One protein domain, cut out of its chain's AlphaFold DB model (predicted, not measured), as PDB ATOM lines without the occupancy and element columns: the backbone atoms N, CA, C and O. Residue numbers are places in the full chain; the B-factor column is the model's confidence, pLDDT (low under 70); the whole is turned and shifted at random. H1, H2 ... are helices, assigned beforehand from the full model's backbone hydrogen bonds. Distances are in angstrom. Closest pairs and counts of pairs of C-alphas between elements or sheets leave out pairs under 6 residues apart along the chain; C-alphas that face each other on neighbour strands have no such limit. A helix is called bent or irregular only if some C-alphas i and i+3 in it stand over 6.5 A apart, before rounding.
ATOM      1  N   ASN A 118     152.546  82.980 110.979       74.25
ATOM      2  CA  ASN A 118     153.231  84.266 110.951       74.25
ATOM      3  C   ASN A 118     152.498  85.349 111.762       74.25
ATOM      4  O   ASN A 118     153.141  86.244 112.288       74.25
ATOM      5  N   THR A 119     151.164  85.313 111.877       77.19
ATOM      6  CA  THR A 119     150.418  86.339 112.624       77.19
ATOM      7  C   THR A 119     150.426  86.098 114.134       77.19
ATOM      8  O   THR A 119     150.458  87.062 114.894       77.19
ATOM      9  N   VAL A 120     150.453  84.840 114.593       81.06
ATOM     10  CA  VAL A 120     150.688  84.529 116.017       81.06
ATOM     11  C   VAL A 120     152.123  84.885 116.392       81.06
ATOM     12  O   VAL A 120     152.343  85.529 117.415       81.06
ATOM     13  N   ASP A 121     153.075  84.535 115.526       83.12
ATOM     14  CA  ASP A 121     154.489  84.854 115.705       83.12
ATOM     15  C   ASP A 121     154.699  86.382 115.764       83.12
ATOM     16  O   ASP A 121     155.281  86.872 116.726       83.12
ATOM     17  N   VAL A 122     154.099  87.162 114.854       84.75
ATOM     18  CA  VAL A 122     154.129  88.642 114.886       84.75
ATOM     19  C   VAL A 122     153.491  89.227 116.156       84.75
ATOM     20  O   VAL A 122     153.980  90.232 116.674       84.75
ATOM     21  N   ILE A 123     152.433  88.624 116.710       85.94
ATOM     22  CA  ILE A 123     151.858  89.064 117.997       85.94
ATOM     23  C   ILE A 123     152.837  88.804 119.155       85.94
ATOM     24  O   ILE A 123     152.977  89.655 120.033       85.94
ATOM     25  N   PHE A 124     153.549  87.673 119.155       85.50
ATOM     26  CA  PHE A 124     154.590  87.392 120.152       85.50
ATOM     27  C   PHE A 124     155.857  88.244 119.969       85.50
ATOM     28  O   PHE A 124     156.456  88.635 120.966       85.50
ATOM     29  N   GLU A 125     156.254  88.564 118.736       88.81
ATOM     30  CA  GLU A 125     157.401  89.434 118.434       88.81
ATOM     31  C   GLU A 125     157.132  90.907 118.770       88.81
ATOM     32  O   GLU A 125     158.043  91.623 119.185       88.81
ATOM     33  N   THR A 126     155.891  91.371 118.598       89.00
ATOM     34  CA  THR A 126     155.504  92.758 118.909       89.00
ATOM     35  C   THR A 126     155.090  92.965 120.360       89.00
ATOM     36  O   THR A 126     155.129  94.094 120.841       89.00
ATOM     37  N   MET A 127     154.735  91.907 121.090       90.19
ATOM     38  CA  MET A 127     154.456  91.949 122.527       90.19
ATOM     39  C   MET A 127     155.592  92.616 123.330       90.19
ATOM     40  O   MET A 127     156.758  92.267 123.144       90.19
ATOM     41  N   PRO A 128     155.294  93.519 124.287       89.44
ATOM     42  CA  PRO A 128     153.972  94.024 124.687       89.44
ATOM     43  C   PRO A 128     153.471  95.255 123.888       89.44
ATOM     44  O   PRO A 128     152.438  95.830 124.225       89.44
ATOM     45  N   ASN A 129     154.168  95.689 122.837       92.62
ATOM     46  CA  ASN A 129     153.826  96.849 122.002       92.62
ATOM     47  C   ASN A 129     153.127  96.449 120.683       92.62
ATOM     48  O   ASN A 129     153.677  96.613 119.593       92.62
ATOM     49  N   ILE A 130     151.919  95.895 120.787       88.81
ATOM     50  CA  ILE A 130     151.154  95.379 119.640       88.81
ATOM     51  C   ILE A 130     150.670  96.532 118.735       88.81
ATOM     52  O   ILE A 130     149.985  97.429 119.232       88.81
ATOM     53  N   PRO A 131     150.963  96.512 117.417       84.38
ATOM     54  CA  PRO A 131     150.495  97.531 116.484       84.38
ATOM     55  C   PRO A 131     148.958  97.577 116.350       84.38
ATOM     56  O   PRO A 131     148.324  96.520 116.229       84.38
ATOM     57  N   PRO A 132     148.350  98.778 116.285       79.31
ATOM     58  CA  PRO A 132     146.937  98.989 115.962       79.31
ATOM     59  C   PRO A 132     146.392  98.113 114.831       79.31
ATOM     60  O   PRO A 132     145.313  97.532 114.954       79.31
ATOM     61  N   GLU A 133     147.158  97.964 113.752       81.75
ATOM     62  CA  GLU A 133     146.765  97.312 112.506       81.75
ATOM     63  C   GLU A 133     146.438  95.822 112.688       81.75
ATOM     64  O   GLU A 133     145.567  95.293 111.993       81.75
ATOM     65  N   ILE A 134     147.085  95.146 113.648       86.81
ATOM     66  CA  ILE A 134     146.866  93.717 113.928       86.81
ATOM     67  C   ILE A 134     145.873  93.462 115.072       86.81
ATOM     68  O   ILE A 134     145.472  92.320 115.286       86.81
ATOM     69  N   THR A 135     145.373  94.510 115.739       88.69
ATOM     70  CA  THR A 135     144.330  94.436 116.786       88.69
ATOM     71  C   THR A 135     143.133  93.581 116.374       88.69
ATOM     72  O   THR A 135     142.579  92.824 117.167       88.69
ATOM     73  N   ASN A 136     142.709  93.664 115.114       89.31
ATOM     74  CA  ASN A 136     141.522  92.947 114.654       89.31
ATOM     75  C   ASN A 136     141.754  91.450 114.388       89.31
ATOM     76  O   ASN A 136     140.789  90.699 114.229       89.31
ATOM     77  N   VAL A 137     143.008  90.988 114.440       87.69
ATOM     78  CA  VAL A 137     143.355  89.559 114.462       87.69
ATOM     79  C   VAL A 137     142.973  88.915 115.796       87.69
ATOM     80  O   VAL A 137     142.672  87.726 115.814       87.69
ATOM     81  N   LEU A 138     142.858  89.679 116.893       84.94
ATOM     82  CA  LEU A 138     142.419  89.153 118.197       84.94
ATOM     83  C   LEU A 138     141.056  88.434 118.118       84.94
ATOM     84  O   LEU A 138     140.791  87.529 118.901       84.94
ATOM     85  N   SER A 139     140.229  88.759 117.116       85.69
ATOM     86  CA  SER A 139     138.970  88.062 116.800       85.69
ATOM     87  C   SER A 139     139.115  86.605 116.318       85.69
ATOM     88  O   SER A 139     138.112  85.907 116.164       85.69
ATOM     89  N   GLN A 140     140.340  86.155 116.042       85.06
ATOM     90  CA  GLN A 140     140.683  84.813 115.559       85.06
ATOM     91  C   GLN A 140     141.376  83.961 116.637       85.06
ATOM     92  O   GLN A 140     141.658  82.789 116.399       85.06
ATOM     93  N   LEU A 141     141.668  84.553 117.797       81.94
ATOM     94  CA  LEU A 141     142.398  83.937 118.902       81.94
ATOM     95  C   LEU A 141     141.430  83.413 119.974       81.94
ATOM     96  O   LEU A 141     140.255  83.779 120.003       81.94
ATOM     97  N   ASP A 142     141.934  82.555 120.860       83.25
ATOM     98  CA  ASP A 142     141.173  82.088 122.023       83.25
ATOM     99  C   ASP A 142     141.008  83.206 123.071       83.25
ATOM    100  O   ASP A 142     141.847  84.109 123.165       83.25
ATOM    101  N   GLY A 143     139.945  83.132 123.875       82.81
ATOM    102  CA  GLY A 143     139.595  84.129 124.893       82.81
ATOM    103  C   GLY A 143     140.720  84.361 125.898       82.81
ATOM    104  O   GLY A 143     141.137  85.501 126.096       82.81
ATOM    105  N   ASP A 144     141.285  83.277 126.430       85.00
ATOM    106  CA  ASP A 144     142.417  83.297 127.366       85.00
ATOM    107  C   ASP A 144     143.653  84.002 126.768       85.00
ATOM    108  O   ASP A 144     144.402  84.687 127.468       85.00
ATOM    109  N   PHE A 145     143.870  83.872 125.454       88.06
ATOM    110  CA  PHE A 145     145.008  84.494 124.773       88.06
ATOM    111  C   PHE A 145     144.749  85.975 124.464       88.06
ATOM    112  O   PHE A 145     145.643  86.804 124.637       88.06
ATOM    113  N   ALA A 146     143.514  86.339 124.104       90.06
ATOM    114  CA  ALA A 146     143.091  87.735 124.007       90.06
ATOM    115  C   ALA A 146     143.129  88.450 125.376       90.06
ATOM    116  O   ALA A 146     143.523  89.614 125.444       90.06
ATOM    117  N   GLU A 147     142.793  87.759 126.472       90.69
ATOM    118  CA  GLU A 147     142.936  88.268 127.842       90.69
ATOM    119  C   GLU A 147     144.407  88.486 128.210       90.69
ATOM    120  O   GLU A 147     144.763  89.567 128.686       90.69
ATOM    121  N   TYR A 148     145.274  87.507 127.932       91.50
ATOM    122  CA  TYR A 148     146.718  87.657 128.120       91.50
ATOM    123  C   TYR A 148     147.258  88.871 127.350       91.50
ATOM    124  O   TYR A 148     148.014  89.668 127.908       91.50
ATOM    125  N   ILE A 149     146.819  89.060 126.105       91.19
ATOM    126  CA  ILE A 149     147.194  90.203 125.271       91.19
ATOM    127  C   ILE A 149     146.748  91.535 125.881       91.19
ATOM    128  O   ILE A 149     147.580  92.413 126.106       91.19
ATOM    129  N   LEU A 150     145.464  91.683 126.197       91.81
ATOM    130  CA  LEU A 150     144.916  92.942 126.711       91.81
ATOM    131  C   LEU A 150     145.395  93.281 128.130       91.81
ATOM    132  O   LEU A 150     145.356  94.443 128.521       91.81
ATOM    133  N   THR A 151     145.864  92.291 128.891       91.50
ATOM    134  CA  THR A 151     146.405  92.496 130.246       91.50
ATOM    135  C   THR A 151     147.889  92.872 130.241       91.50
ATOM    136  O   THR A 151     148.331  93.582 131.142       91.50
ATOM    137  N   ASN A 152     148.666  92.403 129.256       92.19
ATOM    138  CA  ASN A 152     150.125  92.588 129.221       92.19
ATOM    139  C   ASN A 152     150.607  93.608 128.177       92.19
ATOM    140  O   ASN A 152     151.793  93.935 128.168       92.19
ATOM    141  N   ALA A 153     149.733  94.116 127.304       91.81
ATOM    142  CA  ALA A 153     150.085  95.177 126.365       91.81
ATOM    143  C   ALA A 153     150.500  96.478 127.082       91.81
ATOM    144  O   ALA A 153     149.958  96.813 128.133       91.81
ATOM    145  N   ILE A 154     151.415  97.253 126.483       92.81
ATOM    146  CA  ILE A 154     151.815  98.577 126.999       92.81
ATOM    147  C   ILE A 154     150.632  99.554 126.948       92.81
ATOM    148  O   ILE A 154     150.383 100.270 127.913       92.81
ATOM    149  N   ASN A 155     149.892  99.554 125.834       90.88
ATOM    150  CA  ASN A 155     148.782 100.472 125.573       90.88
ATOM    151  C   ASN A 155     147.479  99.699 125.283       90.88
ATOM    152  O   ASN A 155     146.996  99.697 124.149       90.88
ATOM    153  N   PRO A 156     146.871  99.028 126.281       92.06
ATOM    154  CA  PRO A 156     145.656  98.243 126.059       92.06
ATOM    155  C   PRO A 156     144.466  99.115 125.639       92.06
ATOM    156  O   PRO A 156     143.578  98.640 124.938       92.06
ATOM    157  N   ILE A 157     144.462 100.401 126.009       93.12
ATOM    158  CA  ILE A 157     143.414 101.361 125.639       93.12
ATOM    159  C   ILE A 157     143.432 101.662 124.133       93.12
ATOM    160  O   ILE A 157     142.376 101.640 123.506       93.12
ATOM    161  N   ASP A 158     144.615 101.853 123.534       90.69
ATOM    162  CA  ASP A 158     144.745 102.020 122.080       90.69
ATOM    163  C   ASP A 158     144.263 100.760 121.347       90.69
ATOM    164  O   ASP A 158     143.476 100.859 120.410       90.69
ATOM    165  N   ILE A 159     144.632  99.565 121.826       93.06
ATOM    166  CA  ILE A 159     144.140  98.297 121.262       93.06
ATOM    167  C   ILE A 159     142.603  98.237 121.335       93.06
ATOM    168  O   ILE A 159     141.957  97.905 120.347       93.06
ATOM    169  N   ILE A 160     141.983  98.605 122.463       94.06
ATOM    170  CA  ILE A 160     140.514  98.639 122.593       94.06
ATOM    171  C   ILE A 160     139.885  99.640 121.608       94.06
ATOM    172  O   ILE A 160     138.895  99.301 120.953       94.06
ATOM    173  N   ARG A 161     140.466 100.839 121.447       93.31
ATOM    174  CA  ARG A 161     139.970 101.871 120.519       93.31
ATOM    175  C   ARG A 161     139.936 101.378 119.073       93.31
ATOM    176  O   ARG A 161     138.970 101.668 118.365       93.31
ATOM    177  N   GLU A 162     140.937 100.610 118.651       94.06
ATOM    178  CA  GLU A 162     141.121 100.155 117.263       94.06
ATOM    179  C   GLU A 162     140.402  98.827 116.935       94.06
ATOM    180  O   GLU A 162     140.343  98.396 115.775       94.06
ATOM    181  N   MET A 163     139.761  98.189 117.923       93.94
ATOM    182  CA  MET A 163     138.871  97.052 117.670       93.94
ATOM    183  C   MET A 163     137.694  97.456 116.776       93.94
ATOM    184  O   MET A 163     137.028  98.467 116.999       93.94
ATOM    185  N   ASN A 164     137.384  96.628 115.783       92.94
ATOM    186  CA  ASN A 164     136.119  96.657 115.059       92.94
ATOM    187  C   ASN A 164     135.016  95.935 115.861       92.94
ATOM    188  O   ASN A 164     135.293  95.256 116.850       92.94
ATOM    189  N   GLU A 165     133.762  96.043 115.411       89.31
ATOM    190  CA  GLU A 165     132.596  95.411 116.054       89.31
ATOM    191  C   GLU A 165     132.784  93.902 116.322       89.31
ATOM    192  O   GLU A 165     132.423  93.414 117.394       89.31
ATOM    193  N   LYS A 166     133.371  93.147 115.378       88.62
ATOM    194  CA  LYS A 166     133.552  91.687 115.494       88.62
ATOM    195  C   LYS A 166     134.561  91.334 116.588       88.62
ATOM    196  O   LYS A 166     134.277  90.466 117.412       88.62
ATOM    197  N   THR A 167     135.703  92.019 116.617       92.06
ATOM    198  CA  THR A 167     136.747  91.854 117.643       92.06
ATOM    199  C   THR A 167     136.233  92.273 119.015       92.06
ATOM    200  O   THR A 167     136.335  91.513 119.977       92.06
ATOM    201  N   LEU A 168     135.590  93.439 119.087       93.00
ATOM    202  CA  LEU A 168     135.044  94.001 120.317       93.00
ATOM    203  C   LEU A 168     133.971  93.098 120.940       93.00
ATOM    204  O   LEU A 168     133.987  92.842 122.143       93.00
ATOM    205  N   LYS A 169     133.071  92.546 120.120       88.62
ATOM    206  CA  LYS A 169     132.052  91.586 120.563       88.62
ATOM    207  C   LYS A 169     132.658  90.322 121.178       88.62
ATOM    208  O   LYS A 169     132.081  89.782 122.116       88.62
ATOM    209  N   LEU A 170     133.790  89.844 120.661       86.81
ATOM    210  CA  LEU A 170     134.491  88.688 121.225       86.81
ATOM    211  C   LEU A 170     135.205  89.051 122.530       86.81
ATOM    212  O   LEU A 170     135.048  88.322 123.506       86.81
ATOM    213  N   ALA A 171     135.887  90.199 122.587       90.81
ATOM    214  CA  ALA A 171     136.525  90.690 123.809       90.81
ATOM    215  C   ALA A 171     135.511  90.847 124.963       90.81
ATOM    216  O   ALA A 171     135.744  90.359 126.063       90.81
ATOM    217  N   ILE A 172     134.333  91.418 124.688       91.56
ATOM    218  CA  ILE A 172     133.234  91.566 125.659       91.56
ATOM    219  C   ILE A 172     132.731  90.225 126.218       91.56
ATOM    220  O   ILE A 172     132.344  90.152 127.382       91.56
ATOM    221  N   ILE A 173     132.682  89.175 125.393       86.56
ATOM    222  CA  ILE A 173     132.130  87.866 125.783       86.56
ATOM    223  C   ILE A 173     133.178  86.994 126.486       86.56
ATOM    224  O   ILE A 173     132.823  86.244 127.395       86.56
ATOM    225  N   TYR A 174     134.440  87.065 126.052       85.94
ATOM    226  CA  TYR A 174     135.473  86.083 126.397       85.94
ATOM    227  C   TYR A 174     136.676  86.634 127.172       85.94
ATOM    228  O   TYR A 174     137.493  85.827 127.596       85.94
ATOM    229  N   VAL A 175     136.795  87.950 127.394       90.81
ATOM    230  CA  VAL A 175     137.879  88.544 128.200       90.81
ATOM    231  C   VAL A 175     137.301  89.143 129.494       90.81
ATOM    232  O   VAL A 175     136.811  90.275 129.478       90.81
ATOM    233  N   PRO A 176     137.349  88.424 130.635       86.06
ATOM    234  CA  PRO A 176     136.765  88.863 131.908       86.06
ATOM    235  C   PRO A 176     137.211  90.251 132.387       86.06
ATOM    236  O   PRO A 176     136.419  90.983 132.982       86.06
ATOM    237  N   VAL A 177     138.464  90.638 132.127       90.75
ATOM    238  CA  VAL A 177     139.011  91.954 132.513       90.75
ATOM    239  C   VAL A 177     138.622  93.112 131.585       90.75
ATOM    240  O   VAL A 177     138.865  94.267 131.938       90.75
ATOM    241  N   PHE A 178     137.998  92.848 130.428       93.88
ATOM    242  CA  PHE A 178     137.739  93.859 129.393       93.88
ATOM    243  C   PHE A 178     136.953  95.069 129.917       93.88
ATOM    244  O   PHE A 178     137.306  96.215 129.646       93.88
ATOM    245  N   SER A 179     135.920  94.831 130.727       92.94
ATOM    246  CA  SER A 179     135.085  95.885 131.314       92.94
ATOM    247  C   SER A 179     135.857  96.824 132.250       92.94
ATOM    248  O   SER A 179     135.548  98.012 132.316       92.94
ATOM    249  N   ARG A 180     136.889  96.317 132.938       92.69
ATOM    250  CA  ARG A 180     137.764  97.106 133.821       92.69
ATOM    251  C   ARG A 180     138.787  97.917 133.040       92.69
ATOM    252  O   ARG A 180     139.036  99.057 133.412       92.69
ATOM    253  N   LEU A 181     139.339  97.353 131.965       93.44
ATOM    254  CA  LEU A 181     140.213  98.084 131.043       93.44
ATOM    255  C   LEU A 181     139.435  99.215 130.355       93.44
ATOM    256  O   LEU A 181     139.890 100.355 130.342       93.44
ATOM    257  N   LEU A 182     138.212  98.938 129.891       93.56
ATOM    258  CA  LEU A 182     137.325  99.951 129.319       93.56
ATOM    259  C   LEU A 182     136.967 101.059 130.325       93.56
ATOM    260  O   LEU A 182     136.875 102.211 129.931       93.56
ATOM    261  N   ALA A 183     136.805 100.753 131.615       91.75
ATOM    262  CA  ALA A 183     136.543 101.764 132.649       91.75
ATOM    263  C   ALA A 183     137.752 102.660 132.993       91.75
ATOM    264  O   ALA A 183     137.597 103.661 133.692       91.75
ATOM    265  N   GLN A 184     138.952 102.289 132.538       92.62
ATOM    266  CA  GLN A 184     140.184 103.080 132.662       92.62
ATOM    267  C   GLN A 184     140.506 103.866 131.382       92.62
ATOM    268  O   GLN A 184     141.445 104.661 131.377       92.62
ATOM    269  N   ALA A 185     139.752 103.636 130.305       91.62
ATOM    270  CA  ALA A 185     139.934 104.300 129.028       91.62
ATOM    271  C   ALA A 185     139.499 105.776 129.071       91.62
ATOM    272  O   ALA A 185     138.772 106.224 129.957       91.62
ATOM    273  N   ASP A 186     139.948 106.538 128.078       90.62
ATOM    274  CA  ASP A 186     139.547 107.924 127.880       90.62
ATOM    275  C   ASP A 186     138.139 108.055 127.257       90.62
ATOM    276  O   ASP A 186     137.503 107.088 126.825       90.62
ATOM    277  N   ALA A 187     137.664 109.301 127.174       83.69
ATOM    278  CA  ALA A 187     136.336 109.646 126.673       83.69
ATOM    279  C   ALA A 187     136.069 109.218 125.227       83.69
ATOM    280  O   ALA A 187     134.964 108.769 124.909       83.69
ATOM    281  N   GLU A 188     137.060 109.377 124.355       85.94
ATOM    282  CA  GLU A 188     136.951 109.077 122.935       85.94
ATOM    283  C   GLU A 188     136.945 107.564 122.723       85.94
ATOM    284  O   GLU A 188     136.075 107.044 122.020       85.94
ATOM    285  N   THR A 189     137.827 106.841 123.418       91.94
ATOM    286  CA  THR A 189     137.860 105.375 123.395       91.94
ATOM    287  C   THR A 189     136.561 104.770 123.925       91.94
ATOM    288  O   THR A 189     136.007 103.878 123.281       91.94
ATOM    289  N   ILE A 190     136.008 105.266 125.038       90.56
ATOM    290  CA  ILE A 190     134.737 104.760 125.590       90.56
ATOM    291  C   ILE A 190     133.572 105.052 124.640       90.56
ATOM    292  O   ILE A 190     132.785 104.151 124.345       90.56
ATOM    293  N   HIS A 191     133.482 106.269 124.097       84.56
ATOM    294  CA  HIS A 191     132.445 106.628 123.128       84.56
ATOM    295  C   HIS A 191     132.537 105.786 121.841       84.56
ATOM    296  O   HIS A 191     131.541 105.195 121.421       84.56
ATOM    297  N   SER A 192     133.735 105.660 121.261       86.50
ATOM    298  CA  SER A 192     134.022 104.810 120.095       86.50
ATOM    299  C   SER A 192     133.653 103.347 120.359       86.50
ATOM    300  O   SER A 192     132.984 102.713 119.542       86.50
ATOM    301  N   THR A 193     134.000 102.830 121.539       91.69
ATOM    302  CA  THR A 193     133.673 101.464 121.962       91.69
ATOM    303  C   THR A 193     132.162 101.259 122.032       91.69
ATOM    304  O   THR A 193     131.638 100.376 121.358       91.69
ATOM    305  N   PHE A 194     131.422 102.086 122.777       90.06
ATOM    306  CA  PHE A 194     129.967 101.930 122.891       90.06
ATOM    307  C   PHE A 194     129.225 102.150 121.561       90.06
ATOM    308  O   PHE A 194     128.196 101.511 121.348       90.06
ATOM    309  N   TYR A 195     129.748 102.969 120.642       87.31
ATOM    310  CA  TYR A 195     129.187 103.115 119.291       87.31
ATOM    311  C   TYR A 195     129.330 101.835 118.444       87.31
ATOM    312  O   TYR A 195     128.472 101.534 117.617       87.31
ATOM    313  N   LYS A 196     130.388 101.051 118.680       91.00
ATOM    314  CA  LYS A 196     130.663  99.764 118.016       91.00
ATOM    315  C   LYS A 196     129.968  98.564 118.677       91.00
ATOM    316  O   LYS A 196     130.079  97.454 118.162       91.00
ATOM    317  N   ILE A 197     129.285  98.740 119.813       86.44
ATOM    318  CA  ILE A 197     128.602  97.652 120.533       86.44
ATOM    319  C   ILE A 197     127.137  97.563 120.097       86.44
ATOM    320  O   ILE A 197     126.374  98.507 120.314       86.44
ATOM    321  N   PRO A 198     126.669  96.403 119.600       69.50
ATOM    322  CA  PRO A 198     125.244  96.157 119.440       69.50
ATOM    323  C   PRO A 198     124.531  96.256 120.795       69.50
ATOM    324  O   PRO A 198     124.745  95.427 121.677       69.50
ATOM    325  N   ARG A 199     123.642  97.250 120.932       79.25
ATOM    326  CA  ARG A 199     122.865  97.563 122.151       79.25
ATOM    327  C   ARG A 199     123.740  98.046 123.328       79.25
ATOM    328  O   ARG A 199     123.807  97.372 124.360       79.25
ATOM    329  N   PRO A 200     124.332  99.253 123.237       83.19
ATOM    330  CA  PRO A 200     125.244  99.789 124.255       83.19
ATOM    331  C   PRO A 200     124.647  99.797 125.670       83.19
ATOM    332  O   PRO A 200     125.330  99.457 126.633       83.19
ATOM    333  N   CYS A 201     123.350 100.101 125.799       83.06
ATOM    334  CA  CYS A 201     122.669 100.072 127.090       83.06
ATOM    335  C   CYS A 201     122.506  98.660 127.673       83.06
ATOM    336  O   CYS A 201     122.585  98.522 128.884       83.06
ATOM    337  N   GLU A 202     122.289  97.605 126.878       80.94
ATOM    338  CA  GLU A 202     122.217  96.243 127.441       80.94
ATOM    339  C   GLU A 202     123.585  95.811 127.984       80.94
ATOM    340  O   GLU A 202     123.658  95.241 129.072       80.94
ATOM    341  N   TYR A 203     124.667  96.163 127.277       87.06
ATOM    342  CA  TYR A 203     126.031  95.900 127.731       87.06
ATOM    343  C   TYR A 203     126.391  96.682 129.000       87.06
ATOM    344  O   TYR A 203     126.797  96.056 129.977       87.06
ATOM    345  N   LEU A 204     126.172  98.004 129.044       87.44
ATOM    346  CA  LEU A 204     126.476  98.838 130.221       87.44
ATOM    347  C   LEU A 204     125.854  98.283 131.512       87.44
ATOM    348  O   LEU A 204     126.441  98.380 132.582       87.44
ATOM    349  N   LEU A 205     124.669  97.682 131.405       82.12
ATOM    350  CA  LEU A 205     123.894  97.149 132.526       82.12
ATOM    351  C   LEU A 205     124.215  95.696 132.877       82.12
ATOM    352  O   LEU A 205     123.710  95.186 133.876       82.12
ATOM    353  N   SER A 206     125.035  95.037 132.060       84.88
ATOM    354  CA  SER A 206     125.638  93.743 132.377       84.88
ATOM    355  C   SER A 206     126.930  93.869 133.194       84.88
ATOM    356  O   SER A 206     127.422  92.859 133.691       84.88
ATOM    357  N   LEU A 207     127.464  95.088 133.340       88.00
ATOM    358  CA  LEU A 207     128.700  95.372 134.070       88.00
ATOM    359  C   LEU A 207     128.486  95.417 135.590       88.00
ATOM    360  O   LEU A 207     127.379  95.658 136.078       88.00
ATOM    361  N   ASP A 208     129.574  95.228 136.337       84.62
ATOM    362  CA  ASP A 208     129.576  95.368 137.794       84.62
ATOM    363  C   ASP A 208     129.239  96.812 138.225       84.62
ATOM    364  O   ASP A 208     129.485  97.788 137.512       84.62
ATOM    365  N   ALA A 209     128.645  96.962 139.413       80.50
ATOM    366  CA  ALA A 209     128.084  98.236 139.875       80.50
ATOM    367  C   ALA A 209     129.134  99.346 140.098       80.50
ATOM    368  O   ALA A 209     128.816 100.530 139.975       80.50
ATOM    369  N   ASP A 210     130.374  98.975 140.418       86.88
ATOM    370  CA  ASP A 210     131.530  99.867 140.529       86.88
ATOM    371  C   ASP A 210     132.005 100.354 139.151       86.88
ATOM    372  O   ASP A 210     132.195 101.554 138.957       86.88
ATOM    373  N   ILE A 211     132.092  99.453 138.169       88.00
ATOM    374  CA  ILE A 211     132.401  99.772 136.767       88.00
ATOM    375  C   ILE A 211     131.333 100.702 136.178       88.00
ATOM    376  O   ILE A 211     131.660 101.728 135.578       88.00
ATOM    377  N   ILE A 212     130.054 100.393 136.417       84.88
ATOM    378  CA  ILE A 212     128.914 101.256 136.078       84.88
ATOM    379  C   ILE A 212     129.094 102.654 136.671       84.88
ATOM    380  O   ILE A 212     128.898 103.639 135.964       84.88
ATOM    381  N   TYR A 213     129.459 102.756 137.950       81.88
ATOM    382  CA  TYR A 213     129.633 104.040 138.627       81.88
ATOM    383  C   TYR A 213     130.787 104.858 138.029       81.88
ATOM    384  O   TYR A 213     130.616 106.055 137.798       81.88
ATOM    385  N   ILE A 214     131.922 104.224 137.718       83.31
ATOM    386  CA  ILE A 214     133.076 104.873 137.073       83.31
ATOM    387  C   ILE A 214     132.680 105.425 135.697       83.31
ATOM    388  O   ILE A 214     132.766 106.635 135.479       83.31
ATOM    389  N   ILE A 215     132.167 104.566 134.811       84.44
ATOM    390  CA  ILE A 215     131.791 104.938 133.440       84.44
ATOM    391  C   ILE A 215     130.687 106.009 133.451       84.44
ATOM    392  O   ILE A 215     130.758 106.993 132.718       84.44
ATOM    393  N   LYS A 216     129.679 105.874 134.321       79.06
ATOM    394  CA  LYS A 216     128.584 106.845 134.431       79.06
ATOM    395  C   LYS A 216     129.067 108.224 134.890       79.06
ATOM    396  O   LYS A 216     128.652 109.229 134.321       79.06
ATOM    397  N   ASN A 217     129.928 108.289 135.908       74.56
ATOM    398  CA  ASN A 217     130.418 109.568 136.433       74.56
ATOM    399  C   ASN A 217     131.311 110.314 135.436       74.56
ATOM    400  O   ASN A 217     131.403 111.537 135.499       74.56
ATOM    401  N   GLN A 218     131.971 109.585 134.536       73.06
ATOM    402  CA  GLN A 218     132.775 110.170 133.472       73.06
ATOM    403  C   GLN A 218     131.911 110.615 132.269       73.06
ATOM    404  O   GLN A 218     132.266 111.597 131.615       73.06
ATOM    405  N   TYR A 219     130.767 109.963 131.992       74.44
ATOM    406  CA  TYR A 219     129.983 110.170 130.759       74.44
ATOM    407  C   TYR A 219     128.468 110.308 130.974       74.44
ATOM    408  O   TYR A 219     127.709 109.339 130.930       74.44
ATOM    409  N   THR A 220     128.001 111.555 131.072       70.25
ATOM    410  CA  THR A 220     126.577 111.903 131.252       70.25
ATOM    411  C   THR A 220     125.664 111.465 130.103       70.25
ATOM    412  O   THR A 220     124.476 111.248 130.312       70.25
ATOM    413  N   TRP A 221     126.177 111.269 128.884       75.50
ATOM    414  CA  TRP A 221     125.353 110.780 127.769       75.50
ATOM    415  C   TRP A 221     124.851 109.337 127.987       75.50
ATOM    416  O   TRP A 221     123.814 108.961 127.443       75.50
ATOM    417  N   LEU A 222     125.516 108.553 128.850       75.12
ATOM    418  CA  LEU A 222     125.074 107.214 129.254       75.12
ATOM    419  C   LEU A 222     123.961 107.228 130.323       75.12
ATOM    420  O   LEU A 222     123.347 106.184 130.565       75.12
ATOM    421  N   ASP A 223     123.601 108.386 130.902       71.56
ATOM    422  CA  ASP A 223     122.414 108.523 131.772       71.56
ATOM    423  C   ASP A 223     121.116 108.097 131.064       71.56
ATOM    424  O   ASP A 223     120.161 107.642 131.705       71.56
ATOM    425  N   ILE A 224     121.099 108.162 129.729       69.75
ATOM    426  CA  ILE A 224     120.013 107.671 128.877       69.75
ATOM    427  C   ILE A 224     119.683 106.190 129.155       69.75
ATOM    428  O   ILE A 224     118.516 105.814 129.295       69.75
ATOM    429  N   CYS A 225     120.710 105.354 129.349       73.75
ATOM    430  CA  CYS A 225     120.560 103.922 129.583       73.75
ATOM    431  C   CYS A 225     119.956 103.640 130.965       73.75
ATOM    432  O   CYS A 225     119.096 102.771 131.102       73.75
ATOM    433  N   PHE A 226     120.346 104.411 131.984       67.38
ATOM    434  CA  PHE A 226     119.782 104.297 133.333       67.38
ATOM    435  C   PHE A 226     118.350 104.836 133.412       67.38
ATOM    436  O   PHE A 226     117.518 104.282 134.132       67.38
ATOM    437  N   THR A 227     118.027 105.855 132.611       59.66
ATOM    438  CA  THR A 227     116.674 106.417 132.492       59.66
ATOM    439  C   THR A 227     115.660 105.369 132.031       59.66
ATOM    440  O   THR A 227     114.608 105.208 132.653       59.66
ATOM    441  N   ALA A 228     116.000 104.596 130.994       56.78
ATOM    442  CA  ALA A 228     115.143 103.532 130.467       56.78
ATOM    443  C   ALA A 228     114.817 102.441 131.513       56.78
ATOM    444  O   ALA A 228     113.748 101.827 131.471       56.78
ATOM    445  N   ILE A 229     115.711 102.213 132.481       55.09
ATOM    446  CA  ILE A 229     115.507 101.261 133.583       55.09
ATOM    447  C   ILE A 229     114.703 101.889 134.710       55.09
ATOM    448  O   ILE A 229     113.849 101.212 135.269       55.09
ATOM    449  N   PHE A 230     114.956 103.155 135.055       50.31
ATOM    450  CA  PHE A 230     114.217 103.832 136.118       50.31
ATOM    451  C   PHE A 230     112.719 103.879 135.791       50.31
ATOM    452  O   PHE A 230     111.897 103.516 136.628       50.31
ATOM    453  N   ALA A 231     112.366 104.173 134.535       50.41
ATOM    454  CA  ALA A 231     110.994 104.038 134.042       50.41
ATOM    455  C   ALA A 231     110.451 102.596 134.194       50.41
ATOM    456  O   ALA A 231     109.295 102.384 134.558       50.41
ATOM    457  N   LYS A 232     111.292 101.578 133.970       50.88
ATOM    458  CA  LYS A 232     110.931 100.155 134.106       50.88
ATOM    459  C   LYS A 232     110.777  99.692 135.564       50.88
ATOM    460  O   LYS A 232     110.060  98.722 135.803       50.88
ATOM    461  N   THR A 233     111.435 100.344 136.527       43.03
ATOM    462  CA  THR A 233     111.448  99.947 137.950       43.03
ATOM    463  C   THR A 233     110.578 100.820 138.853       43.03
ATOM    464  O   THR A 233     110.127 100.329 139.888       43.03
ATOM    465  N   ASN A 234     110.278 102.064 138.469       47.16
ATOM    466  CA  ASN A 234     109.449 102.985 139.245       47.16
ATOM    467  C   ASN A 234     108.207 103.439 138.444       47.16
ATOM    468  O   ASN A 234     108.196 104.512 137.841       47.16
ATOM    469  N   PRO A 235     107.115 102.648 138.430       50.94
ATOM    470  CA  PRO A 235     106.005 102.803 137.481       50.94
ATOM    471  C   PRO A 235     105.094 104.021 137.727       50.94
ATOM    472  O   PRO A 235     104.016 104.094 137.139       50.94
ATOM    473  N   ARG A 236     105.467 104.943 138.624       51.12
ATOM    474  CA  ARG A 236     104.681 106.137 138.985       51.12
ATOM    475  C   ARG A 236     105.283 107.461 138.509       51.12
ATOM    476  O   ARG A 236     104.569 108.454 138.545       51.12
ATOM    477  N   ALA A 237     106.540 107.485 138.067       61.47
ATOM    478  CA  ALA A 237     107.189 108.699 137.579       61.47
ATOM    479  C   ALA A 237     108.062 108.379 136.359       61.47
ATOM    480  O   ALA A 237     108.969 107.555 136.436       61.47
ATOM    481  N   ILE A 238     107.775 109.031 135.230       73.31
ATOM    482  CA  ILE A 238     108.576 108.917 134.002       73.31
ATOM    483  C   ILE A 238     109.896 109.690 134.106       73.31
ATOM    484  O   ILE A 238     110.906 109.255 133.558       73.31
ATOM    485  N   PHE A 239     109.885 110.810 134.828       76.81
ATOM    486  CA  PHE A 239     111.053 111.640 135.084       76.81
ATOM    487  C   PHE A 239     111.427 111.565 136.567       76.81
ATOM    488  O   PHE A 239     110.561 111.567 137.440       76.81
ATOM    489  N   THR A 240     112.724 111.539 136.846       76.94
ATOM    490  CA  THR A 240     113.290 111.864 138.162       76.94
ATOM    491  C   THR A 240     113.287 113.379 138.384       76.94
ATOM    492  O   THR A 240     113.297 114.147 137.420       76.94
ATOM    493  N   ASP A 241     113.365 113.829 139.639       74.12
ATOM    494  CA  ASP A 241     113.444 115.264 139.962       74.12
ATOM    495  C   ASP A 241     114.629 115.952 139.258       74.12
ATOM    496  O   ASP A 241     114.499 117.057 138.735       74.12
ATOM    497  N   TYR A 242     115.770 115.260 139.155       74.88
ATOM    498  CA  TYR A 242     116.949 115.741 138.429       74.88
ATOM    499  C   TYR A 242     116.682 115.921 136.925       74.88
ATOM    500  O   TYR A 242     117.073 116.930 136.340       74.88
ATOM    501  N   GLN A 243     115.973 114.979 136.299       79.44
ATOM    502  CA  GLN A 243     115.582 115.081 134.890       79.44
ATOM    503  C   GLN A 243     114.579 116.209 134.655       79.44
ATOM    504  O   GLN A 243     114.701 116.909 133.657       79.44
ATOM    505  N   LEU A 244     113.640 116.447 135.578       80.25
ATOM    506  CA  LEU A 244     112.752 117.610 135.498       80.25
ATOM    507  C   LEU A 244     113.537 118.923 135.601       80.25
ATOM    508  O   LEU A 244     113.283 119.836 134.821       80.25
ATOM    509  N   VAL A 245     114.529 119.023 136.492       79.88
ATOM    510  CA  VAL A 245     115.424 120.194 136.563       79.88
ATOM    511  C   VAL A 245     116.212 120.376 135.258       79.88
ATOM    512  O   VAL A 245     116.311 121.496 134.759       79.88
ATOM    513  N   TYR A 246     116.732 119.295 134.669       82.38
ATOM    514  CA  TYR A 246     117.464 119.340 133.398       82.38
ATOM    515  C   TYR A 246     116.575 119.763 132.217       82.38
ATOM    516  O   TYR A 246     116.937 120.670 131.466       82.38
ATOM    517  N   ILE A 247     115.388 119.161 132.083       85.25
ATOM    518  CA  ILE A 247     114.421 119.482 131.025       85.25
ATOM    519  C   ILE A 247     113.932 120.922 131.179       85.25
ATOM    520  O   ILE A 247     114.012 121.672 130.214       85.25
ATOM    521  N   ASN A 248     113.525 121.357 132.376       86.56
ATOM    522  CA  ASN A 248     113.090 122.742 132.612       86.56
ATOM    523  C   ASN A 248     114.213 123.770 132.364       86.56
ATOM    524  O   ASN A 248     113.928 124.921 132.050       86.56
ATOM    525  N   LYS A 249     115.493 123.382 132.471       89.62
ATOM    526  CA  LYS A 249     116.625 124.253 132.113       89.62
ATOM    527  C   LYS A 249     116.796 124.410 130.594       89.62
ATOM    528  O   LYS A 249     117.202 125.480 130.150       89.62
ATOM    529  N   LYS A 250     116.525 123.362 129.806       89.62
ATOM    530  CA  LYS A 250     116.610 123.382 128.329       89.62
ATOM    531  C   LYS A 250     115.330 123.893 127.657       89.62
ATOM    532  O   LYS A 250     115.394 124.542 126.616       89.62
ATOM    533  N   ILE A 251     114.179 123.606 128.253       91.69
ATOM    534  CA  ILE A 251     112.839 123.921 127.762       91.69
ATOM    535  C   ILE A 251     112.106 124.660 128.900       91.69
ATOM    536  O   ILE A 251     111.387 124.026 129.676       91.69
ATOM    537  N   PRO A 252     112.296 125.987 129.061       90.75
ATOM    538  CA  PRO A 252     111.766 126.740 130.207       90.75
ATOM    539  C   PRO A 252     110.246 126.633 130.364       90.75
ATOM    540  O   PRO A 252     109.729 126.543 131.476       90.75
ATOM    541  N   ASN A 253     109.534 126.562 129.237       90.00
ATOM    542  CA  ASN A 253     108.082 126.434 129.179       90.00
ATOM    543  C   ASN A 253     107.593 124.969 129.146       90.00
ATOM    544  O   ASN A 253     106.422 124.716 128.866       90.00
ATOM    545  N   PHE A 254     108.435 123.981 129.488       88.50
ATOM    546  CA  PHE A 254     108.056 122.557 129.505       88.50
ATOM    547  C   PHE A 254     106.857 122.258 130.414       88.50
ATOM    548  O   PHE A 254     106.032 121.399 130.095       88.50
ATOM    549  N   LYS A 255     106.695 123.017 131.507       83.94
ATOM    550  CA  LYS A 255     105.518 122.910 132.377       83.94
ATOM    551  C   LYS A 255     104.201 123.081 131.605       83.94
ATOM    552  O   LYS A 255     103.243 122.382 131.909       83.94
ATOM    553  N   VAL A 256     104.166 123.912 130.558       85.62
ATOM    554  CA  VAL A 256     102.977 124.078 129.706       85.62
ATOM    555  C   VAL A 256     102.576 122.748 129.059       85.62
ATOM    556  O   VAL A 256     101.393 122.434 129.031       85.62
ATOM    557  N   LEU A 257     103.521 121.913 128.607       83.44
ATOM    558  CA  LEU A 257     103.216 120.572 128.082       83.44
ATOM    559  C   LEU A 257     102.736 119.609 129.178       83.44
ATOM    560  O   LEU A 257     101.812 118.831 128.943       83.44
ATOM    561  N   MET A 258     103.336 119.673 130.370       81.94
ATOM    562  CA  MET A 258     102.943 118.840 131.514       81.94
ATOM    563  C   MET A 258     101.532 119.167 132.019       81.94
ATOM    564  O   MET A 258     100.778 118.250 132.319       81.94
ATOM    565  N   ASP A 259     101.149 120.445 132.051       83.19
ATOM    566  CA  ASP A 259      99.813 120.889 132.473       83.19
ATOM    567  C   ASP A 259      98.735 120.592 131.394       83.19
ATOM    568  O   ASP A 259      97.547 120.497 131.700       83.19
ATOM    569  N   ARG A 260      99.137 120.424 130.121       82.25
ATOM    570  CA  ARG A 260      98.254 120.121 128.969       82.25
ATOM    571  C   ARG A 260      97.957 118.632 128.782       82.25
ATOM    572  O   ARG A 260      96.912 118.293 128.221       82.25
ATOM    573  N   ILE A 261      98.884 117.759 129.175       79.75
ATOM    574  CA  ILE A 261      98.794 116.304 129.006       79.75
ATOM    575  C   ILE A 261      98.391 115.686 130.354       79.75
ATOM    576  O   ILE A 261      99.128 115.851 131.324       79.75
ATOM    577  N   PRO A 262      97.268 114.945 130.444       75.38
ATOM    578  CA  PRO A 262      96.812 114.354 131.702       75.38
ATOM    579  C   PRO A 262      97.896 113.529 132.412       75.38
ATOM    580  O   PRO A 262      98.608 112.741 131.786       75.38
ATOM    581  N   ALA A 263      98.026 113.693 133.732       71.62
ATOM    582  CA  ALA A 263      99.111 113.090 134.511       71.62
ATOM    583  C   ALA A 263      99.125 111.547 134.460       71.62
ATOM    584  O   ALA A 263     100.187 110.933 134.551       71.62
ATOM    585  N   ASP A 264      97.971 110.907 134.249       71.44
ATOM    586  CA  ASP A 264      97.841 109.461 134.027       71.44
ATOM    587  C   ASP A 264      98.479 108.987 132.708       71.44
ATOM    588  O   ASP A 264      98.904 107.831 132.613       71.44
ATOM    589  N   LYS A 265      98.604 109.874 131.710       79.69
ATOM    590  CA  LYS A 265      99.268 109.590 130.430       79.69
ATOM    591  C   LYS A 265     100.791 109.646 130.547       79.69
ATOM    592  O   LYS A 265     101.453 108.890 129.836       79.69
ATOM    593  N   TRP A 266     101.340 110.421 131.489       75.69
ATOM    594  CA  TRP A 266     102.767 110.441 131.865       75.69
ATOM    595  C   TRP A 266     103.162 109.277 132.803       75.69
ATOM    596  O   TRP A 266     103.915 109.426 133.765       75.69
ATOM    597  N   ASN A 267     102.670 108.077 132.498       76.94
ATOM    598  CA  ASN A 267     102.916 106.837 133.234       76.94
ATOM    599  C   ASN A 267     103.908 105.948 132.472       76.94
ATOM    600  O   ASN A 267     103.729 105.724 131.279       76.94
ATOM    601  N   ALA A 268     104.904 105.364 133.144       73.38
ATOM    602  CA  ALA A 268     105.919 104.522 132.501       73.38
ATOM    603  C   ALA A 268     105.371 103.244 131.817       73.38
ATOM    604  O   ALA A 268     106.080 102.588 131.055       73.38
ATOM    605  N   LYS A 269     104.097 102.890 132.042       73.38
ATOM    606  CA  LYS A 269     103.376 101.865 131.262       73.38
ATOM    607  C   LYS A 269     102.988 102.330 129.850       73.38
ATOM    608  O   LYS A 269     102.796 101.491 128.971       73.38
ATOM    609  N   ASN A 270     102.869 103.638 129.621       77.75
ATOM    610  CA  ASN A 270     102.590 104.226 128.317       77.75
ATOM    611  C   ASN A 270     103.889 104.308 127.499       77.75
ATOM    612  O   ASN A 270     104.739 105.171 127.731       77.75
ATOM    613  N   LYS A 271     104.028 103.422 126.506       76.56
ATOM    614  CA  LYS A 271     105.205 103.368 125.622       76.56
ATOM    615  C   LYS A 271     105.484 104.697 124.910       76.56
ATOM    616  O   LYS A 271     106.647 105.038 124.730       76.56
ATOM    617  N   ILE A 272     104.439 105.442 124.534       76.44
ATOM    618  CA  ILE A 272     104.572 106.732 123.842       76.44
ATOM    619  C   ILE A 272     105.154 107.775 124.803       76.44
ATOM    620  O   ILE A 272     106.044 108.527 124.424       76.44
ATOM    621  N   ALA A 273     104.728 107.770 126.070       78.69
ATOM    622  CA  ALA A 273     105.250 108.683 127.084       78.69
ATOM    623  C   ALA A 273     106.709 108.378 127.452       78.69
ATOM    624  O   ALA A 273     107.502 109.302 127.603       78.69
ATOM    625  N   VAL A 274     107.095 107.096 127.517       76.12
ATOM    626  CA  VAL A 274     108.505 106.696 127.691       76.12
ATOM    627  C   VAL A 274     109.354 107.125 126.488       76.12
ATOM    628  O   VAL A 274     110.431 107.685 126.677       76.12
ATOM    629  N   ALA A 275     108.867 106.926 125.258       71.94
ATOM    630  CA  ALA A 275     109.571 107.345 124.044       71.94
ATOM    631  C   ALA A 275     109.712 108.876 123.942       71.94
ATOM    632  O   ALA A 275     110.790 109.372 123.624       71.94
ATOM    633  N   ALA A 276     108.659 109.631 124.265       81.06
ATOM    634  CA  ALA A 276     108.695 111.091 124.283       81.06
ATOM    635  C   ALA A 276     109.610 111.637 125.387       81.06
ATOM    636  O   ALA A 276     110.359 112.573 125.143       81.06
ATOM    637  N   ALA A 277     109.603 111.042 126.584       81.38
ATOM    638  CA  ALA A 277     110.512 111.420 127.667       81.38
ATOM    639  C   ALA A 277     111.982 111.181 127.312       81.38
ATOM    640  O   ALA A 277     112.834 112.022 127.591       81.38
ATOM    641  N   HIS A 278     112.270 110.056 126.656       75.56
ATOM    642  CA  HIS A 278     113.591 109.754 126.120       75.56
ATOM    643  C   HIS A 278     114.004 110.790 125.063       75.56
ATOM    644  O   HIS A 278     115.076 111.375 125.175       75.56
ATOM    645  N   MET A 279     113.122 111.086 124.099       82.44
ATOM    646  CA  MET A 279     113.328 112.125 123.081       82.44
ATOM    647  C   MET A 279     113.564 113.512 123.701       82.44
ATOM    648  O   MET A 279     114.523 114.169 123.322       82.44
ATOM    649  N   LEU A 280     112.790 113.925 124.710       83.19
ATOM    650  CA  LEU A 280     112.964 115.198 125.429       83.19
ATOM    651  C   LEU A 280     114.321 115.322 126.142       83.19
ATOM    652  O   LEU A 280     114.851 116.426 126.249       83.19
ATOM    653  N   LEU A 281     114.887 114.213 126.628       81.19
ATOM    654  CA  LEU A 281     116.176 114.207 127.330       81.19
ATOM    655  C   LEU A 281     117.385 114.283 126.391       81.19
ATOM    656  O   LEU A 281     118.401 114.855 126.778       81.19
ATOM    657  N   VAL A 282     117.280 113.732 125.176       78.69
ATOM    658  CA  VAL A 282     118.377 113.715 124.184       78.69
ATOM    659  C   VAL A 282     118.112 114.560 122.942       78.69
ATOM    660  O   VAL A 282     118.816 114.439 121.942       78.69
ATOM    661  N   MET A 283     117.108 115.432 123.009       79.31
ATOM    662  CA  MET A 283     116.765 116.352 121.935       79.31
ATOM    663  C   MET A 283     117.980 117.234 121.585       79.31
ATOM    664  O   MET A 283     118.565 117.837 122.496       79.31
ATOM    665  N   PRO A 284     118.372 117.331 120.300       80.81
ATOM    666  CA  PRO A 284     119.409 118.259 119.866       80.81
ATOM    667  C   PRO A 284     119.039 119.706 120.198       80.81
ATOM    668  O   PRO A 284     117.866 120.078 120.192       80.81
ATOM    669  N   ASP A 285     120.038 120.561 120.424       82.81
ATOM    670  CA  ASP A 285     119.777 121.960 120.792       82.81
ATOM    671  C   ASP A 285     119.043 122.745 119.684       82.81
ATOM    672  O   ASP A 285     118.347 123.710 119.983       82.81
ATOM    673  N   TYR A 286     119.130 122.313 118.417       85.50
ATOM    674  CA  TYR A 286     118.320 122.854 117.316       85.50
ATOM    675  C   TYR A 286     116.820 122.591 117.530       85.50
ATOM    676  O   TYR A 286     116.038 123.538 117.609       85.50
ATOM    677  N   ASP A 287     116.435 121.326 117.702       82.69
ATOM    678  CA  ASP A 287     115.059 120.892 117.962       82.69
ATOM    679  C   ASP A 287     114.504 121.506 119.258       82.69
ATOM    680  O   ASP A 287     113.343 121.905 119.303       82.69
ATOM    681  N   ILE A 288     115.342 121.673 120.293       84.88
ATOM    682  CA  ILE A 288     114.967 122.370 121.537       84.88
ATOM    683  C   ILE A 288     114.589 123.829 121.267       84.88
ATOM    684  O   ILE A 288     113.604 124.311 121.829       84.88
ATOM    685  N   ARG A 289     115.325 124.548 120.405       89.56
ATOM    686  CA  ARG A 289     114.934 125.914 120.011       89.56
ATOM    687  C   ARG A 289     113.603 125.914 119.269       89.56
ATOM    688  O   ARG A 289     112.750 126.715 119.618       89.56
ATOM    689  N   VAL A 290     113.400 125.002 118.315       87.38
ATOM    690  CA  VAL A 290     112.131 124.892 117.569       87.38
ATOM    691  C   VAL A 290     110.964 124.558 118.512       87.38
ATOM    692  O   VAL A 290     109.871 125.102 118.357       87.38
ATOM    693  N   LEU A 291     111.189 123.726 119.537       89.94
ATOM    694  CA  LEU A 291     110.190 123.443 120.567       89.94
ATOM    695  C   LEU A 291     109.879 124.681 121.414       89.94
ATOM    696  O   LEU A 291     108.708 124.984 121.626       89.94
ATOM    697  N   ASN A 292     110.904 125.406 121.872       91.94
ATOM    698  CA  ASN A 292     110.724 126.646 122.627       91.94
ATOM    699  C   ASN A 292     110.006 127.714 121.781       91.94
ATOM    700  O   ASN A 292     109.027 128.272 122.255       91.94
ATOM    701  N   GLU A 293     110.356 127.896 120.501       91.56
ATOM    702  CA  GLU A 293     109.633 128.780 119.566       91.56
ATOM    703  C   GLU A 293     108.133 128.446 119.465       91.56
ATOM    704  O   GLU A 293     107.311 129.346 119.294       91.56
ATOM    705  N   VAL A 294     107.752 127.166 119.565       91.06
ATOM    706  CA  VAL A 294     106.337 126.765 119.627       91.06
ATOM    707  C   VAL A 294     105.737 127.067 121.000       91.06
ATOM    708  O   VAL A 294     104.643 127.623 121.064       91.06
ATOM    709  N   LEU A 295     106.415 126.710 122.094       91.88
ATOM    710  CA  LEU A 295     105.888 126.861 123.456       91.88
ATOM    711  C   LEU A 295     105.796 128.321 123.919       91.88
ATOM    712  O   LEU A 295     104.872 128.649 124.657       91.88
ATOM    713  N   ASP A 296     106.673 129.202 123.443       92.12
ATOM    714  CA  ASP A 296     106.675 130.635 123.765       92.12
ATOM    715  C   ASP A 296     105.460 131.372 123.163       92.12
ATOM    716  O   ASP A 296     105.053 132.423 123.656       92.12
ATOM    717  N   VAL A 297     104.839 130.799 122.124       91.31
ATOM    718  CA  VAL A 297     103.597 131.297 121.499       91.31
ATOM    719  C   VAL A 297     102.343 130.660 122.130       91.31
ATOM    720  O   VAL A 297     101.222 131.111 121.891       91.31
ATOM    721  N   VAL A 298     102.495 129.627 122.968       89.94
ATOM    722  CA  VAL A 298     101.374 128.922 123.613       89.94
ATOM    723  C   VAL A 298     100.968 129.638 124.896       89.94
ATOM    724  O   VAL A 298     101.632 129.562 125.927       89.94
ATOM    725  N   THR A 299      99.806 130.279 124.860       87.56
ATOM    726  CA  THR A 299      99.190 130.908 126.031       87.56
ATOM    727  C   THR A 299      98.267 129.925 126.761       87.56
ATOM    728  O   THR A 299      98.023 128.798 126.318       87.56
ATOM    729  N   SER A 300      97.673 130.360 127.874       80.94
ATOM    730  CA  SER A 300      96.561 129.644 128.517       80.94
ATOM    731  C   SER A 300      95.283 129.599 127.661       80.94
ATOM    732  O   SER A 300      94.434 128.745 127.901       80.94
ATOM    733  N   THR A 301      95.143 130.476 126.656       85.94
ATOM    734  CA  THR A 301      93.966 130.550 125.770       85.94
ATOM    735  C   THR A 301      94.109 129.751 124.473       85.94
ATOM    736  O   THR A 301      93.090 129.384 123.889       85.94
ATOM    737  N   THR A 302      95.332 129.422 124.036       88.56
ATOM    738  CA  THR A 302      95.583 128.513 122.900       88.56
ATOM    739  C   THR A 302      94.830 127.195 123.101       88.56
ATOM    740  O   THR A 302      94.908 126.602 124.178       88.56
ATOM    741  N   SER A 303      94.130 126.677 122.090       90.75
ATOM    742  CA  SER A 303      93.420 125.390 122.236       90.75
ATOM    743  C   SER A 303      94.355 124.177 122.078       90.75
ATOM    744  O   SER A 303      95.389 124.259 121.419       90.75
ATOM    745  N   ASN A 304      93.990 123.002 122.614       84.06
ATOM    746  CA  ASN A 304      94.793 121.783 122.401       84.06
ATOM    747  C   ASN A 304      94.873 121.384 120.912       84.06
ATOM    748  O   ASN A 304      95.887 120.844 120.485       84.06
ATOM    749  N   GLN A 305      93.846 121.674 120.103       84.50
ATOM    750  CA  GLN A 305      93.895 121.454 118.649       84.50
ATOM    751  C   GLN A 305      94.849 122.424 117.937       84.50
ATOM    752  O   GLN A 305      95.464 122.071 116.934       84.50
ATOM    753  N   GLU A 306      94.979 123.644 118.443       87.12
ATOM    754  CA  GLU A 306      95.872 124.667 117.904       87.12
ATOM    755  C   GLU A 306      97.333 124.395 118.276       87.12
ATOM    756  O   GLU A 306      98.190 124.426 117.397       87.12
ATOM    757  N   LEU A 307      97.601 123.981 119.521       87.12
ATOM    758  CA  LEU A 307      98.904 123.452 119.938       87.12
ATOM    759  C   LEU A 307      99.351 122.284 119.041       87.12
ATOM    760  O   LEU A 307     100.476 122.294 118.545       87.12
ATOM    761  N   LYS A 308      98.457 121.326 118.750       84.38
ATOM    762  CA  LYS A 308      98.729 120.241 117.787       84.38
ATOM    763  C   LYS A 308      99.057 120.777 116.397       84.38
ATOM    764  O   LYS A 308     100.055 120.371 115.816       84.38
ATOM    765  N   LYS A 309      98.273 121.725 115.867       85.62
ATOM    766  CA  LYS A 309      98.558 122.355 114.565       85.62
ATOM    767  C   LYS A 309      99.922 123.049 114.543       85.62
ATOM    768  O   LYS A 309     100.607 122.948 113.533       85.62
ATOM    769  N   MET A 310     100.339 123.708 115.625       85.94
ATOM    770  CA  MET A 310     101.664 124.336 115.716       85.94
ATOM    771  C   MET A 310     102.793 123.297 115.769       85.94
ATOM    772  O   MET A 310     103.738 123.400 114.985       85.94
ATOM    773  N   LEU A 311     102.657 122.258 116.600       84.06
ATOM    774  CA  LEU A 311     103.618 121.150 116.690       84.06
ATOM    775  C   LEU A 311     103.720 120.342 115.389       84.06
ATOM    776  O   LEU A 311     104.812 119.942 115.015       84.06
ATOM    777  N   VAL A 312     102.613 120.132 114.669       80.44
ATOM    778  CA  VAL A 312     102.606 119.462 113.356       80.44
ATOM    779  C   VAL A 312     103.187 120.371 112.271       80.44
ATOM    780  O   VAL A 312     103.990 119.908 111.467       80.44
ATOM    781  N   LYS A 313     102.861 121.672 112.270       85.06
ATOM    782  CA  LYS A 313     103.403 122.651 111.309       85.06
ATOM    783  C   LYS A 313     104.926 122.779 111.410       85.06
ATOM    784  O   LYS A 313     105.584 122.879 110.383       85.06
ATOM    785  N   ARG A 314     105.476 122.756 112.629       79.94
ATOM    786  CA  ARG A 314     106.926 122.694 112.895       79.94
ATOM    787  C   ARG A 314     107.466 121.262 112.969       79.94
ATOM    788  O   ARG A 314     108.660 121.065 113.146       79.94
ATOM    789  N   GLY A 315     106.620 120.248 112.807       64.69
ATOM    790  CA  GLY A 315     106.986 118.850 113.036       64.69
ATOM    791  C   GLY A 315     107.892 118.247 111.966       64.69
ATOM    792  O   GLY A 315     108.544 117.243 112.224       64.69
ATOM    793  N   ALA A 316     107.980 118.883 110.796       65.94
ATOM    794  CA  ALA A 316     108.998 118.582 109.791       65.94
ATOM    795  C   ALA A 316     110.407 119.074 110.195       65.94
ATOM    796  O   ALA A 316     111.393 118.587 109.654       65.94
ATOM    797  N   GLU A 317     110.498 120.014 111.142       72.88
ATOM    798  CA  GLU A 317     111.746 120.607 111.652       72.88
ATOM    799  C   GLU A 317     112.187 119.987 112.996       72.88
ATOM    800  O   GLU A 317     113.232 120.363 113.514       72.88
ATOM    801  N   LEU A 318     111.399 119.068 113.580       75.75
ATOM    802  CA  LEU A 318     111.578 118.583 114.955       75.75
ATOM    803  C   LEU A 318     111.410 117.055 115.048       75.75
ATOM    804  O   LEU A 318     110.295 116.522 114.967       75.75
ATOM    805  N   GLN A 319     112.520 116.336 115.251       62.09
ATOM    806  CA  GLN A 319     112.576 114.873 115.321       62.09
ATOM    807  C   GLN A 319     111.877 114.341 116.577       62.09
ATOM    808  O   GLN A 319     112.470 114.152 117.636       62.09
ATOM    809  N   GLY A 320     110.583 114.051 116.438       60.62
ATOM    810  CA  GLY A 320     109.738 113.509 117.506       60.62
ATOM    811  C   GLY A 320     108.471 114.318 117.780       60.62
ATOM    812  O   GLY A 320     107.699 113.934 118.659       60.62
ATOM    813  N   ALA A 321     108.179 115.362 116.992       66.75
ATOM    814  CA  ALA A 321     106.905 116.089 117.057       66.75
ATOM    815  C   ALA A 321     105.683 115.154 116.980       66.75
ATOM    816  O   ALA A 321     104.679 115.380 117.652       66.75
ATOM    817  N   PHE A 322     105.799 114.058 116.224       65.12
ATOM    818  CA  PHE A 322     104.806 112.987 116.149       65.12
ATOM    819  C   PHE A 322     104.502 112.337 117.514       65.12
ATOM    820  O   PHE A 322     103.336 112.118 117.831       65.12
ATOM    821  N   LEU A 323     105.513 112.087 118.357       65.50
ATOM    822  CA  LEU A 323     105.326 111.492 119.690       65.50
ATOM    823  C   LEU A 323     104.642 112.467 120.660       65.50
ATOM    824  O   LEU A 323     103.764 112.063 121.420       65.50
ATOM    825  N   LEU A 324     104.998 113.755 120.600       70.12
ATOM    826  CA  LEU A 324     104.325 114.806 121.374       70.12
ATOM    827  C   LEU A 324     102.870 115.000 120.913       70.12
ATOM    828  O   LEU A 324     101.973 115.146 121.742       70.12
ATOM    829  N   ASN A 325     102.613 114.931 119.603       71.25
ATOM    830  CA  ASN A 325     101.267 115.002 119.036       71.25
ATOM    831  C   ASN A 325     100.399 113.803 119.474       71.25
ATOM    832  O   ASN A 325      99.295 114.004 119.978       71.25
ATOM    833  N   LEU A 326     100.933 112.576 119.398       64.19
ATOM    834  CA  LEU A 326     100.271 111.356 119.883       64.19
ATOM    835  C   LEU A 326      99.913 111.425 121.378       64.19
ATOM    836  O   LEU A 326      98.838 110.975 121.779       64.19
ATOM    837  N   LEU A 327     100.775 112.012 122.216       65.56
ATOM    838  CA  LEU A 327     100.467 112.218 123.637       65.56
ATOM    839  C   LEU A 327      99.328 113.217 123.855       65.56
ATOM    840  O   LEU A 327      98.483 112.992 124.721       65.56
ATOM    841  N   LEU A 328      99.266 114.281 123.052       72.31
ATOM    842  CA  LEU A 328      98.174 115.257 123.089       72.31
ATOM    843  C   LEU A 328      96.850 114.698 122.528       72.31
ATOM    844  O   LEU A 328      95.785 115.249 122.818       72.31
ATOM    845  N   ASP A 329      96.876 113.637 121.716       68.38
ATOM    846  CA  ASP A 329      95.682 112.886 121.291       68.38
ATOM    847  C   ASP A 329      95.154 111.929 122.373       68.38
ATOM    848  O   ASP A 329      93.994 111.524 122.318       68.38
ATOM    849  N   GLY A 330      95.969 111.575 123.373       54.41
ATOM    850  CA  GLY A 330      95.583 110.668 124.461       54.41
ATOM    851  C   GLY A 330      95.316 109.218 124.025       54.41
ATOM    852  O   GLY A 330      94.914 108.398 124.859       54.41
TER     853      GLY A 330
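This is residues 118 to 330 of the 895 residues of an uncharacterized protein of Rodentolepis nana (UniProt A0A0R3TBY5). Picture a long rod of short helices strung one after another along a single axis, with H1 at one end, H2 to H7 crossing one another in stacked turns, and a second lobe of H11 to H16 at the other end. H8 to H10 make the narrower stretch between, H10 running from H8 toward H13, and in the second lobe H15 and H16 lie side by side while H16 crosses H13. The printed part has 213 residues with sixteen named helices, H1 to H16 in that order, and no named strand; its class is all helix. It is loose, with a radius of gyration of the C-alphas of 22.7 A, and spans 76 by 32 by 24 A.

Start with H1, residues 118 to 126: it touches no helix but is near H2, residues 132 to 140, with the closest C-alphas, of Ile 123 and Ile 134, 7.9 A apart. Go on to H3, residues 143 to 152, which touches H5, residues 165 to 174, about perpendicular at 83 degrees; their closest C-alphas, of Gly 143 and Tyr 174, are 4.8 A apart. H2 also touches H5, the same way at a steep tilt of 57 degrees, closest at C-alphas 139 and 167, 4.5 A. H4, residues 156 to 162, touches H2 about perpendicular at 89 degrees, closest at C-alphas 135 and 159, 5.9 A. H4 touches H6, residues 178 to 182, closest at C-alphas 157 and 181, 7.1 A. H4 touches H7, residues 187 to 195, the same way at a steep tilt of 52 degrees, closest at C-alphas 161 and 189, 5.0 A. H9, residues 209 to 218, touches no helix but is near H6, closest at C-alphas 211 and 180, 6.7 A. H8, residues 200 to 204, only just touches residues 222 to 225 of H10, residues 220 to 233, with 3 pairs of C-alphas within 8 A; the closest are those of Cys 201 and Cys 225, 5.0 A. Beyond, H10 touches H13, residues 271 to 282, opposite ways at a shallow tilt of 20 degrees, closest at C-alphas 224 and 278, 7.3 A. H11, residues 241 to 250, only just touches residues 280 to 281 of H13, with 3 pairs within 8 A, closest at C-alphas 247 and 281, 6.7 A. H11 and H12, residues 254 to 260, touch only at the corner, and only just, with 3 pairs, closest at C-alphas 248 and 254, 5.9 A. H16, residues 321 to 329, touches residues 272 to 276 of H13, opposite ways at a steep tilt of 41 degrees, closest at C-alphas 323 and 276, 5.7 A. H15, residues 304 to 313, forms a helical hairpin with H16, at a shallow tilt of 15 degrees, closest at C-alphas 308 and 325, 6.0 A. H14, residues 285 to 295, forms one with H15 too, but they only just touch, with 3 pairs, closest at C-alphas 294 and 310, 6.6 A. Every O i to N i+4 pair is within hydrogen-bond range in the helices other than H2, with 0 of 5 but 4 of 6 O i to N i+3 pairs, and H10, with 5 of 10.

Find C-alpha 118 at (153.231, 84.266, 110.951), where H1 begins. H2 is irregular: C-alphas 133 and 136 are 7.2 A apart. Look next at C-alpha 220, at (126.577, 111.903, 131.252), where H10, the longest helix, begins its 20.4 A; it is neither bent nor irregular, but only just, with C-alphas 221 and 224 6.3 A apart. H13 measures 16.8 A and H14 15.0 A. H16 ends at C-alpha 329, at (95.682, 112.886, 121.291).

The C-alphas farthest apart, of Asn 118 and Thr 301, are 76.6 A apart. The printed part has no cut and no long link. Mean pLDDT of the printed part is 81.8; 25 residues are under 70, among them residues 226 to 237 and 319 to 323.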